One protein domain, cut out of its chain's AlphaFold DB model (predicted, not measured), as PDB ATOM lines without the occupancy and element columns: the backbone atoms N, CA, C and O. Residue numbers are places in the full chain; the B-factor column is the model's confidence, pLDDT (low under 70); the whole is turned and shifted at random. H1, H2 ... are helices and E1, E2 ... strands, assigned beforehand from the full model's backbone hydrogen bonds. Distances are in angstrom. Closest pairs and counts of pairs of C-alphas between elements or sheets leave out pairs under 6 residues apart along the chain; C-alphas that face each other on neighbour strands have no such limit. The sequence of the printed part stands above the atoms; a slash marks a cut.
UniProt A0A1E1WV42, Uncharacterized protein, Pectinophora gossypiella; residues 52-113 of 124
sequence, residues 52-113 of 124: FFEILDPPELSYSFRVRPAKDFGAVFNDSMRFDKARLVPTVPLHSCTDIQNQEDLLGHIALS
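What this domain is: This is residues 52 to 113 of the 124 residues of an uncharacterized protein of Pectinophora gossypiella (UniProt A0A1E1WV42). Little regular structure is here: a small antiparallel hairpin, E1 and E2, is joined by a wide loop, residues 68 to 87, to a short parallel pair, E3 and E4, with H1 in the link between them. Residues 70 to 76 stick out. Of 62 printed residues, 17 are in named elements, in the order E1, E2, E3, H1, E4; the class is mixed. The whole is loose, with a radius of gyration of the C-alphas of 13.2 A and spans of 33 by 31 by 17 A.

How they stand to each other: Look first at the hairpin of E1, residues 52 to 54, and E2, residues 64 to 67: N 53 and O 65, 2.9 A apart, are within hydrogen-bond range. Both are apart from E3, residues 88 to 90, and E4, residues 110 to 112. Between E3 and E4, N 89 and O 110, 2.8 A apart, are within hydrogen-bond range. H1, residues 103 to 106, is closest to E3 at the C-alphas of Val 89 and Leu 106, 6.4 A. E3, H1 and E4 make a strand-helix-strand unit, two parallel neighbours with a helix between, its crossover right-handed. H1 is too short for an O i to N i+4 pair; its one O i to N i+3 pair is within range.

Where its parts are: Find C-alpha 52 at (10.209, 35.752, 107.149), where E1 begins; E2 runs 9.5 A, and E4 ends at C-alpha 112, (0.148, 24.193, 103.276).

The domain as a whole: The C-alphas farthest apart, of Glu 60 and Asp 72, are 34.8 A apart. The links E2 to E3 and E3 to H1 are long. The printed part has no cut, and no printed residue is under 70 in pLDDT.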
ATOM      1  N   PHE A  52      10.345  35.465 108.570       84.56
ATOM      2  CA  PHE A  52      10.209  35.752 107.149       84.56
ATOM      3  C   PHE A  52      10.153  34.444 106.366       84.56
ATOM      4  O   PHE A  52      10.945  33.530 106.597       84.56
ATOM      5  N   PHE A  53       9.198  34.359 105.447       85.88
ATOM      6  CA  PHE A  53       9.058  33.272 104.488       85.88
ATOM      7  C   PHE A  53       9.238  33.850 103.089       85.88
ATOM      8  O   PHE A  53       8.526  34.776 102.720       85.88
ATOM      9  N   GLU A  54      10.166  33.310 102.311       87.06
ATOM     10  CA  GLU A  54      10.442  33.775 100.953       87.06
ATOM     11  C   GLU A  54      10.175  32.654  99.948       87.06
ATOM     12  O   GLU A  54      10.628  31.520 100.122       87.06
ATOM     13  N   ILE A  55       9.449  32.980  98.879       88.62
ATOM     14  CA  ILE A  55       9.313  32.085  97.727       88.62
ATOM     15  C   ILE A  55      10.547  32.264  96.840       88.62
ATOM     16  O   ILE A  55      10.769  33.335  96.278       88.62
ATOM     17  N   LEU A  56      11.345  31.203  96.714       89.38
ATOM     18  CA  LEU A  56      12.576  31.208  95.912       89.38
ATOM     19  C   LEU A  56      12.356  30.748  94.461       89.38
ATOM     20  O   LEU A  56      13.118  31.133  93.580       89.38
ATOM     21  N   ASP A  57      11.344  29.913  94.216       89.38
ATOM     22  CA  ASP A  57      11.033  29.338  92.903       89.38
ATOM     23  C   ASP A  57       9.522  29.044  92.798       89.38
ATOM     24  O   ASP A  57       8.948  28.522  93.763       89.38
ATOM     25  N   PRO A  58       8.863  29.366  91.667       92.19
ATOM     26  CA  PRO A  58       9.404  30.035  90.481       92.19
ATOM     27  C   PRO A  58       9.645  31.545  90.701       92.19
ATOM     28  O   PRO A  58       8.955  32.163  91.519       92.19
ATOM     29  N   PRO A  59      10.599  32.168  89.983       87.00
ATOM     30  CA  PRO A  59      11.009  33.555  90.224       87.00
ATOM     31  C   PRO A  59       9.889  34.575  89.980       87.00
ATOM     32  O   PRO A  59       9.850  35.609  90.639       87.00
ATOM     33  N   GLU A  60       8.935  34.285  89.094       89.88
ATOM     34  CA  GLU A  60       7.741  35.112  88.873       89.88
ATOM     35  C   GLU A  60       6.811  35.223  90.092       89.88
ATOM     36  O   GLU A  60       6.015  36.159  90.166       89.88
ATOM     37  N   LEU A  61       6.908  34.294  91.047       86.19
ATOM     38  CA  LEU A  61       6.158  34.303  92.306       86.19
ATOM     39  C   LEU A  61       7.046  34.655  93.507       86.19
ATOM     40  O   LEU A  61       6.605  34.521  94.648       86.19
ATOM     41  N   SER A  62       8.285  35.092  93.257       88.12
ATOM     42  CA  SER A  62       9.223  35.459  94.310       88.12
ATOM     43  C   SER A  62       8.685  36.628  95.125       88.12
ATOM     44  O   SER A  62       8.454  37.729  94.616       88.12
ATOM     45  N   TYR A  63       8.454  36.358  96.405       83.56
ATOM     46  CA  TYR A  63       7.968  37.343  97.352       83.56
ATOM     47  C   TYR A  63       8.374  36.957  98.771       83.56
ATOM     48  O   TYR A  63       8.349  35.775  99.132       83.56
ATOM     49  N   SER A  64       8.708  37.969  99.569       86.38
ATOM     50  CA  SER A  64       9.035  37.835 100.986       86.38
ATOM     51  C   SER A  64       7.820  38.192 101.830       86.38
ATOM     52  O   SER A  64       7.359  39.330 101.874       86.38
ATOM     53  N   PHE A  65       7.281  37.196 102.518       83.81
ATOM     54  CA  PHE A  65       6.157  37.319 103.426       83.81
ATOM     55  C   PHE A  65       6.665  37.471 104.851       83.81
ATOM     56  O   PHE A  65       7.445  36.652 105.343       83.81
ATOM     57  N   ARG A  66       6.161  38.484 105.550       82.88
ATOM     58  CA  ARG A  66       6.347  38.605 106.993       82.88
ATOM     59  C   ARG A  66       5.254  37.823 107.710       82.88
ATOM     60  O   ARG A  66       4.070  38.110 107.544       82.88
ATOM     61  N   VAL A  67       5.651  36.856 108.524       80.75
ATOM     62  CA  VAL A  67       4.761  35.985 109.291       80.75
ATOM     63  C   VAL A  67       5.010  36.206 110.772       80.75
ATOM     64  O   VAL A  67       6.144  36.191 111.245       80.75
ATOM     65  N   ARG A  68       3.924  36.378 111.524       82.56
ATOM     66  CA  ARG A  68       3.987  36.423 112.982       82.56
ATOM     67  C   ARG A  68       3.808  35.015 113.532       82.56
ATOM     68  O   ARG A  68       2.759  34.417 113.268       82.56
ATOM     69  N   PRO A  69       4.787  34.479 114.280       81.94
ATOM     70  CA  PRO A  69       4.593  33.243 115.012       81.94
ATOM     71  C   PRO A  69       3.367  33.336 115.913       81.94
ATOM     72  O   PRO A  69       2.982  34.411 116.386       81.94
ATOM     73  N   ALA A  70       2.745  32.193 116.162       82.38
ATOM     74  CA  ALA A  70       1.677  32.144 117.133       82.38
ATOM     75  C   ALA A  70       2.208  32.494 118.526       82.38
ATOM     76  O   ALA A  70       3.278  32.049 118.932       82.38
ATOM     77  N   LYS A  71       1.430  33.288 119.263       76.94
ATOM     78  CA  LYS A  71       1.833  33.799 120.574       76.94
ATOM     79  C   LYS A  71       2.053  32.685 121.603       76.94
ATOM     80  O   LYS A  71       2.999  32.752 122.379       76.94
ATOM     81  N   ASP A  72       1.165  31.692 121.605       78.19
ATOM     82  CA  ASP A  72       1.035  30.731 122.708       78.19
ATOM     83  C   ASP A  72       1.270  29.267 122.276       78.19
ATOM     84  O   ASP A  72       1.098  28.355 123.084       78.19
ATOM     85  N   PHE A  73       1.635  29.006 121.013       79.19
ATOM     86  CA  PHE A  73       1.848  27.643 120.515       79.19
ATOM     87  C   PHE A  73       2.939  27.545 119.442       79.19
ATOM     88  O   PHE A  73       3.190  28.490 118.701       79.19
ATOM     89  N   GLY A  74       3.536  26.355 119.321       79.56
ATOM     90  CA  GLY A  74       4.562  26.045 118.323       79.56
ATOM     91  C   GLY A  74       5.985  26.036 118.882       79.56
ATOM     92  O   GLY A  74       6.203  26.064 120.093       79.56
ATOM     93  N   ALA A  75       6.959  25.939 117.978       78.88
ATOM     94  CA  ALA A  75       8.373  26.024 118.323       78.88
ATOM     95  C   ALA A  75       8.800  27.489 118.491       78.88
ATOM     96  O   ALA A  75       8.286  28.377 117.813       78.88
ATOM     97  N   VAL A  76       9.768  27.732 119.377       79.75
ATOM     98  CA  VAL A  76      10.403  29.049 119.501       79.75
ATOM     99  C   VAL A  76      11.366  29.230 118.332       79.75
ATOM    100  O   VAL A  76      12.276  28.418 118.151       79.75
ATOM    101  N   PHE A  77      11.162  30.282 117.541       77.69
ATOM    102  CA  PHE A  77      12.070  30.652 116.461       77.69
ATOM    103  C   PHE A  77      13.249  31.435 117.044       77.69
ATOM    104  O   PHE A  77      13.073  32.526 117.580       77.69
ATOM    105  N   ASN A  78      14.445  30.858 116.950       77.12
ATOM    106  CA  ASN A  78      15.696  31.510 117.339       77.12
ATOM    107  C   ASN A  78      16.458  31.959 116.084       77.12
ATOM    108  O   ASN A  78      16.264  31.383 115.016       77.12
ATOM    109  N   ASP A  79      17.410  32.886 116.226       73.56
ATOM    110  CA  ASP A  79      18.217  33.422 115.110       73.56
ATOM    111  C   ASP A  79      18.967  32.350 114.293       73.56
ATOM    112  O   ASP A  79      19.330  32.565 113.137       73.56
ATOM    113  N   SER A  80      19.220  31.180 114.885       78.12
ATOM    114  CA  SER A  80      19.885  30.054 114.223       78.12
ATOM    115  C   SER A  80      18.943  29.145 113.426       78.12
ATOM    116  O   SER A  80      19.424  28.303 112.667       78.12
ATOM    117  N   MET A  81      17.622  29.279 113.582       76.38
ATOM    118  CA  MET A  81      16.648  28.473 112.849       76.38
ATOM    119  C   MET A  81      16.422  29.057 111.460       76.38
ATOM    120  O   MET A  81      15.654  29.996 111.268       76.38
ATOM    121  N   ARG A  82      17.080  28.454 110.474       79.94
ATOM    122  CA  ARG A  82      16.864  28.736 109.058       79.94
ATOM    123  C   ARG A  82      16.545  27.441 108.332       79.94
ATOM    124  O   ARG A  82      17.270  26.457 108.461       79.94
ATOM    125  N   PHE A  83      15.453  27.454 107.580       81.06
ATOM    126  CA  PHE A  83      15.030  26.334 106.751       81.06
ATOM    127  C   PHE A  83      15.351  26.664 105.297       81.06
ATOM    128  O   PHE A  83      14.561  27.297 104.603       81.06
ATOM    129  N   ASP A  84      16.530  26.256 104.839       79.75
ATOM    130  CA  ASP A  84      16.911  26.445 103.443       79.75
ATOM    131  C   ASP A  84      16.282  25.338 102.578       79.75
ATOM    132  O   ASP A  84      16.344  24.156 102.916       79.75
ATOM    133  N   LYS A  85      15.704  25.716 101.429       82.56
ATOM    134  CA  LYS A  85      15.103  24.798 100.432       82.56
ATOM    135  C   LYS A  85      13.896  23.983 100.918       82.56
ATOM    136  O   LYS A  85      13.569  22.953 100.322       82.56
ATOM    137  N   ALA A  86      13.208  24.439 101.961       88.62
ATOM    138  CA  ALA A  86      11.916  23.868 102.318       88.62
ATOM    139  C   ALA A  86      10.894  24.142 101.201       88.62
ATOM    140  O   ALA A  86      10.797  25.249 100.675       88.62
ATOM    141  N   ARG A  87      10.126  23.115 100.837       91.62
ATOM    142  CA  ARG A  87       9.016  23.216  99.879       91.62
ATOM    143  C   ARG A  87       7.726  23.492 100.627       91.62
ATOM    144  O   ARG A  87       7.548  23.031 101.755       91.62
ATOM    145  N   LEU A  88       6.823  24.189  99.957       91.31
ATOM    146  CA  LEU A  88       5.448  24.337 100.399       91.31
ATOM    147  C   LEU A  88       4.652  23.116  99.914       91.31
ATOM    148  O   LEU A  88       4.419  22.960  98.718       91.31
ATOM    149  N   VAL A  89       4.296  22.220 100.833       94.81
ATOM    150  CA  VAL A  89       3.663  20.931 100.529       94.81
ATOM    151  C   VAL A  89       2.207  20.962 101.000       94.81
ATOM    152  O   VAL A  89       1.972  21.124 102.198       94.81
ATOM    153  N   PRO A  90       1.215  20.813 100.104       94.44
ATOM    154  CA  PRO A  90      -0.185  20.768 100.507       94.44
ATOM    155  C   PRO A  90      -0.467  19.538 101.372       94.44
ATOM    156  O   PRO A  90      -0.007  18.435 101.076       94.44
ATOM    157  N   THR A  91      -1.230  19.719 102.446       94.94
ATOM    158  CA  THR A  91      -1.669  18.609 103.294       94.94
ATOM    159  C   THR A  91      -2.751  17.782 102.603       94.94
ATOM    160  O   THR A  91      -3.523  18.275 101.777       94.94
ATOM    161  N   VAL A  92      -2.829  16.497 102.949       94.00
ATOM    162  CA  VAL A  92      -3.889  15.592 102.495       94.00
ATOM    163  C   VAL A  92      -4.612  15.036 103.723       94.00
ATOM    164  O   VAL A  92      -4.012  14.246 104.446       94.00
ATOM    165  N   PRO A  93      -5.884  15.398 103.972       92.50
ATOM    166  CA  PRO A  93      -6.719  16.323 103.196       92.50
ATOM    167  C   PRO A  93      -6.319  17.800 103.371       92.50
ATOM    168  O   PRO A  93      -5.848  18.194 104.434       92.50
ATOM    169  N   LEU A  94      -6.615  18.633 102.364       90.00
ATOM    170  CA  LEU A  94      -6.182  20.042 102.285       90.00
ATOM    171  C   LEU A  94      -6.651  20.926 103.452       90.00
ATOM    172  O   LEU A  94      -6.006  21.914 103.788       90.00
ATOM    173  N   HIS A  95      -7.776  20.592 104.083       89.25
ATOM    174  CA  HIS A  95      -8.295  21.336 105.234       89.25
ATOM    175  C   HIS A  95      -7.726  20.870 106.579       89.25
ATOM    176  O   HIS A  95      -8.087  21.438 107.608       89.25
ATOM    177  N   SER A  96      -6.927  19.796 106.588       88.88
ATOM    178  CA  SER A  96      -6.312  19.195 107.782       88.88
ATOM    179  C   SER A  96      -7.286  18.963 108.951       88.88
ATOM    180  O   SER A  96      -6.901  19.015 110.113       88.88
ATOM    181  N   CYS A  97      -8.575  18.739 108.654       87.62
ATOM    182  CA  CYS A  97      -9.617  18.504 109.664       87.62
ATOM    183  C   CYS A  97      -9.649  17.048 110.160       87.62
ATOM    184  O   CYS A  97     -10.378  16.733 111.095       87.62
ATOM    185  N   THR A  98      -8.904  16.165 109.501       88.12
ATOM    186  CA  THR A  98      -8.720  14.756 109.861       88.12
ATOM    187  C   THR A  98      -7.231  14.431 109.810       88.12
ATOM    188  O   THR A  98      -6.429  15.280 109.411       88.12
ATOM    189  N   ASP A  99      -6.876  13.192 110.143       90.69
ATOM    190  CA  ASP A  99      -5.493  12.726 110.086       90.69
ATOM    191  C   ASP A  99      -4.859  12.976 108.714       90.69
ATOM    192  O   ASP A  99      -5.444  12.696 107.659       90.69
ATOM    193  N   ILE A 100      -3.647  13.529 108.760       93.06
ATOM    194  CA  ILE A 100      -2.849  13.824 107.577       93.06
ATOM    195  C   ILE A 100      -2.294  12.511 107.031       93.06
ATOM    196  O   ILE A 100      -1.659  11.752 107.761       93.06
ATOM    197  N   GLN A 101      -2.512  12.274 105.740       94.38
ATOM    198  CA  GLN A 101      -2.123  11.054 105.031       94.38
ATOM    199  C   GLN A 101      -0.711  11.146 104.442       94.38
ATOM    200  O   GLN A 101      -0.015  10.140 104.368       94.38
ATOM    201  N   ASN A 102      -0.257  12.343 104.061       94.44
ATOM    202  CA  ASN A 102       1.047  12.572 103.433       94.44
ATOM    203  C   ASN A 102       2.115  13.049 104.431       94.44
ATOM    204  O   ASN A 102       2.874  13.975 104.156       94.44
ATOM    205  N   GLN A 103       2.168  12.435 105.614       92.81
ATOM    206  CA  GLN A 103       3.099  12.848 106.674       92.81
ATOM    207  C   GLN A 103       4.562  12.746 106.233       92.81
ATOM    208  O   GLN A 103       5.355  13.627 106.555       92.81
ATOM    209  N   GLU A 104       4.902  11.711 105.463       94.00
ATOM    210  CA  GLU A 104       6.259  11.500 104.948       94.00
ATOM    211  C   GLU A 104       6.726  12.659 104.054       94.00
ATOM    212  O   GLU A 104       7.872  13.092 104.163       94.00
ATOM    213  N   ASP A 105       5.825  13.234 103.252       92.69
ATOM    214  CA  ASP A 105       6.130  14.367 102.369       92.69
ATOM    215  C   ASP A 105       6.295  15.691 103.133       92.69
ATOM    216  O   ASP A 105       6.967  16.612 102.661       92.69
ATOM    217  N   LEU A 106       5.677  15.800 104.312       92.69
ATOM    218  CA  LEU A 106       5.708  17.000 105.151       92.69
ATOM    219  C   LEU A 106       6.958  17.091 106.024       92.69
ATOM    220  O   LEU A 106       7.313  18.181 106.475       92.69
ATOM    221  N   LEU A 107       7.638  15.974 106.281       91.38
ATOM    222  CA  LEU A 107       8.818  15.965 107.140       91.38
ATOM    223  C   LEU A 107       9.920  16.858 106.553       91.38
ATOM    224  O   LEU A 107      10.382  16.657 105.430       91.38
ATOM    225  N   GLY A 108      10.335  17.867 107.325       89.06
ATOM    226  CA  GLY A 108      11.349  18.847 106.916       89.06
ATOM    227  C   GLY A 108      10.866  19.897 105.908       89.06
ATOM    228  O   GLY A 108      11.681  20.669 105.408       89.06
ATOM    229  N   HIS A 109       9.567  19.937 105.611       92.06
ATOM    230  CA  HIS A 109       8.950  20.869 104.669       92.06
ATOM    231  C   HIS A 109       7.846  21.686 105.360       92.06
ATOM    232  O   HIS A 109       7.502  21.452 106.519       92.06
ATOM    233  N   ILE A 110       7.308  22.687 104.662       90.62
ATOM    234  CA  ILE A 110       6.270  23.573 105.198       90.62
ATOM    235  C   ILE A 110       4.912  23.045 104.740       90.62
ATOM    236  O   ILE A 110       4.651  22.960 103.541       90.62
ATOM    237  N   ALA A 111       4.041  22.709 105.688       93.06
ATOM    238  CA  ALA A 111       2.688  22.252 105.396       93.06
ATOM    239  C   ALA A 111       1.792  23.419 104.949       93.06
ATOM    240  O   ALA A 111       1.624  24.400 105.673       93.06
ATOM    241  N   LEU A 112       1.175  23.290 103.777       92.56
ATOM    242  CA  LEU A 112       0.148  24.193 103.276       92.56
ATOM    243  C   LEU A 112      -1.226  23.581 103.524       92.56
ATOM    244  O   LEU A 112      -1.586  22.573 102.922       92.56
ATOM    245  N   SER A 113      -2.005  24.219 104.385       92.38
ATOM    246  CA  SER A 113      -3.384  23.830 104.659       92.38
ATOM    247  C   SER A 113      -4.307  24.996 104.352       92.38
ATOM    248  O   SER A 113      -4.039  26.136 104.734       92.38
TER     249      SER A 113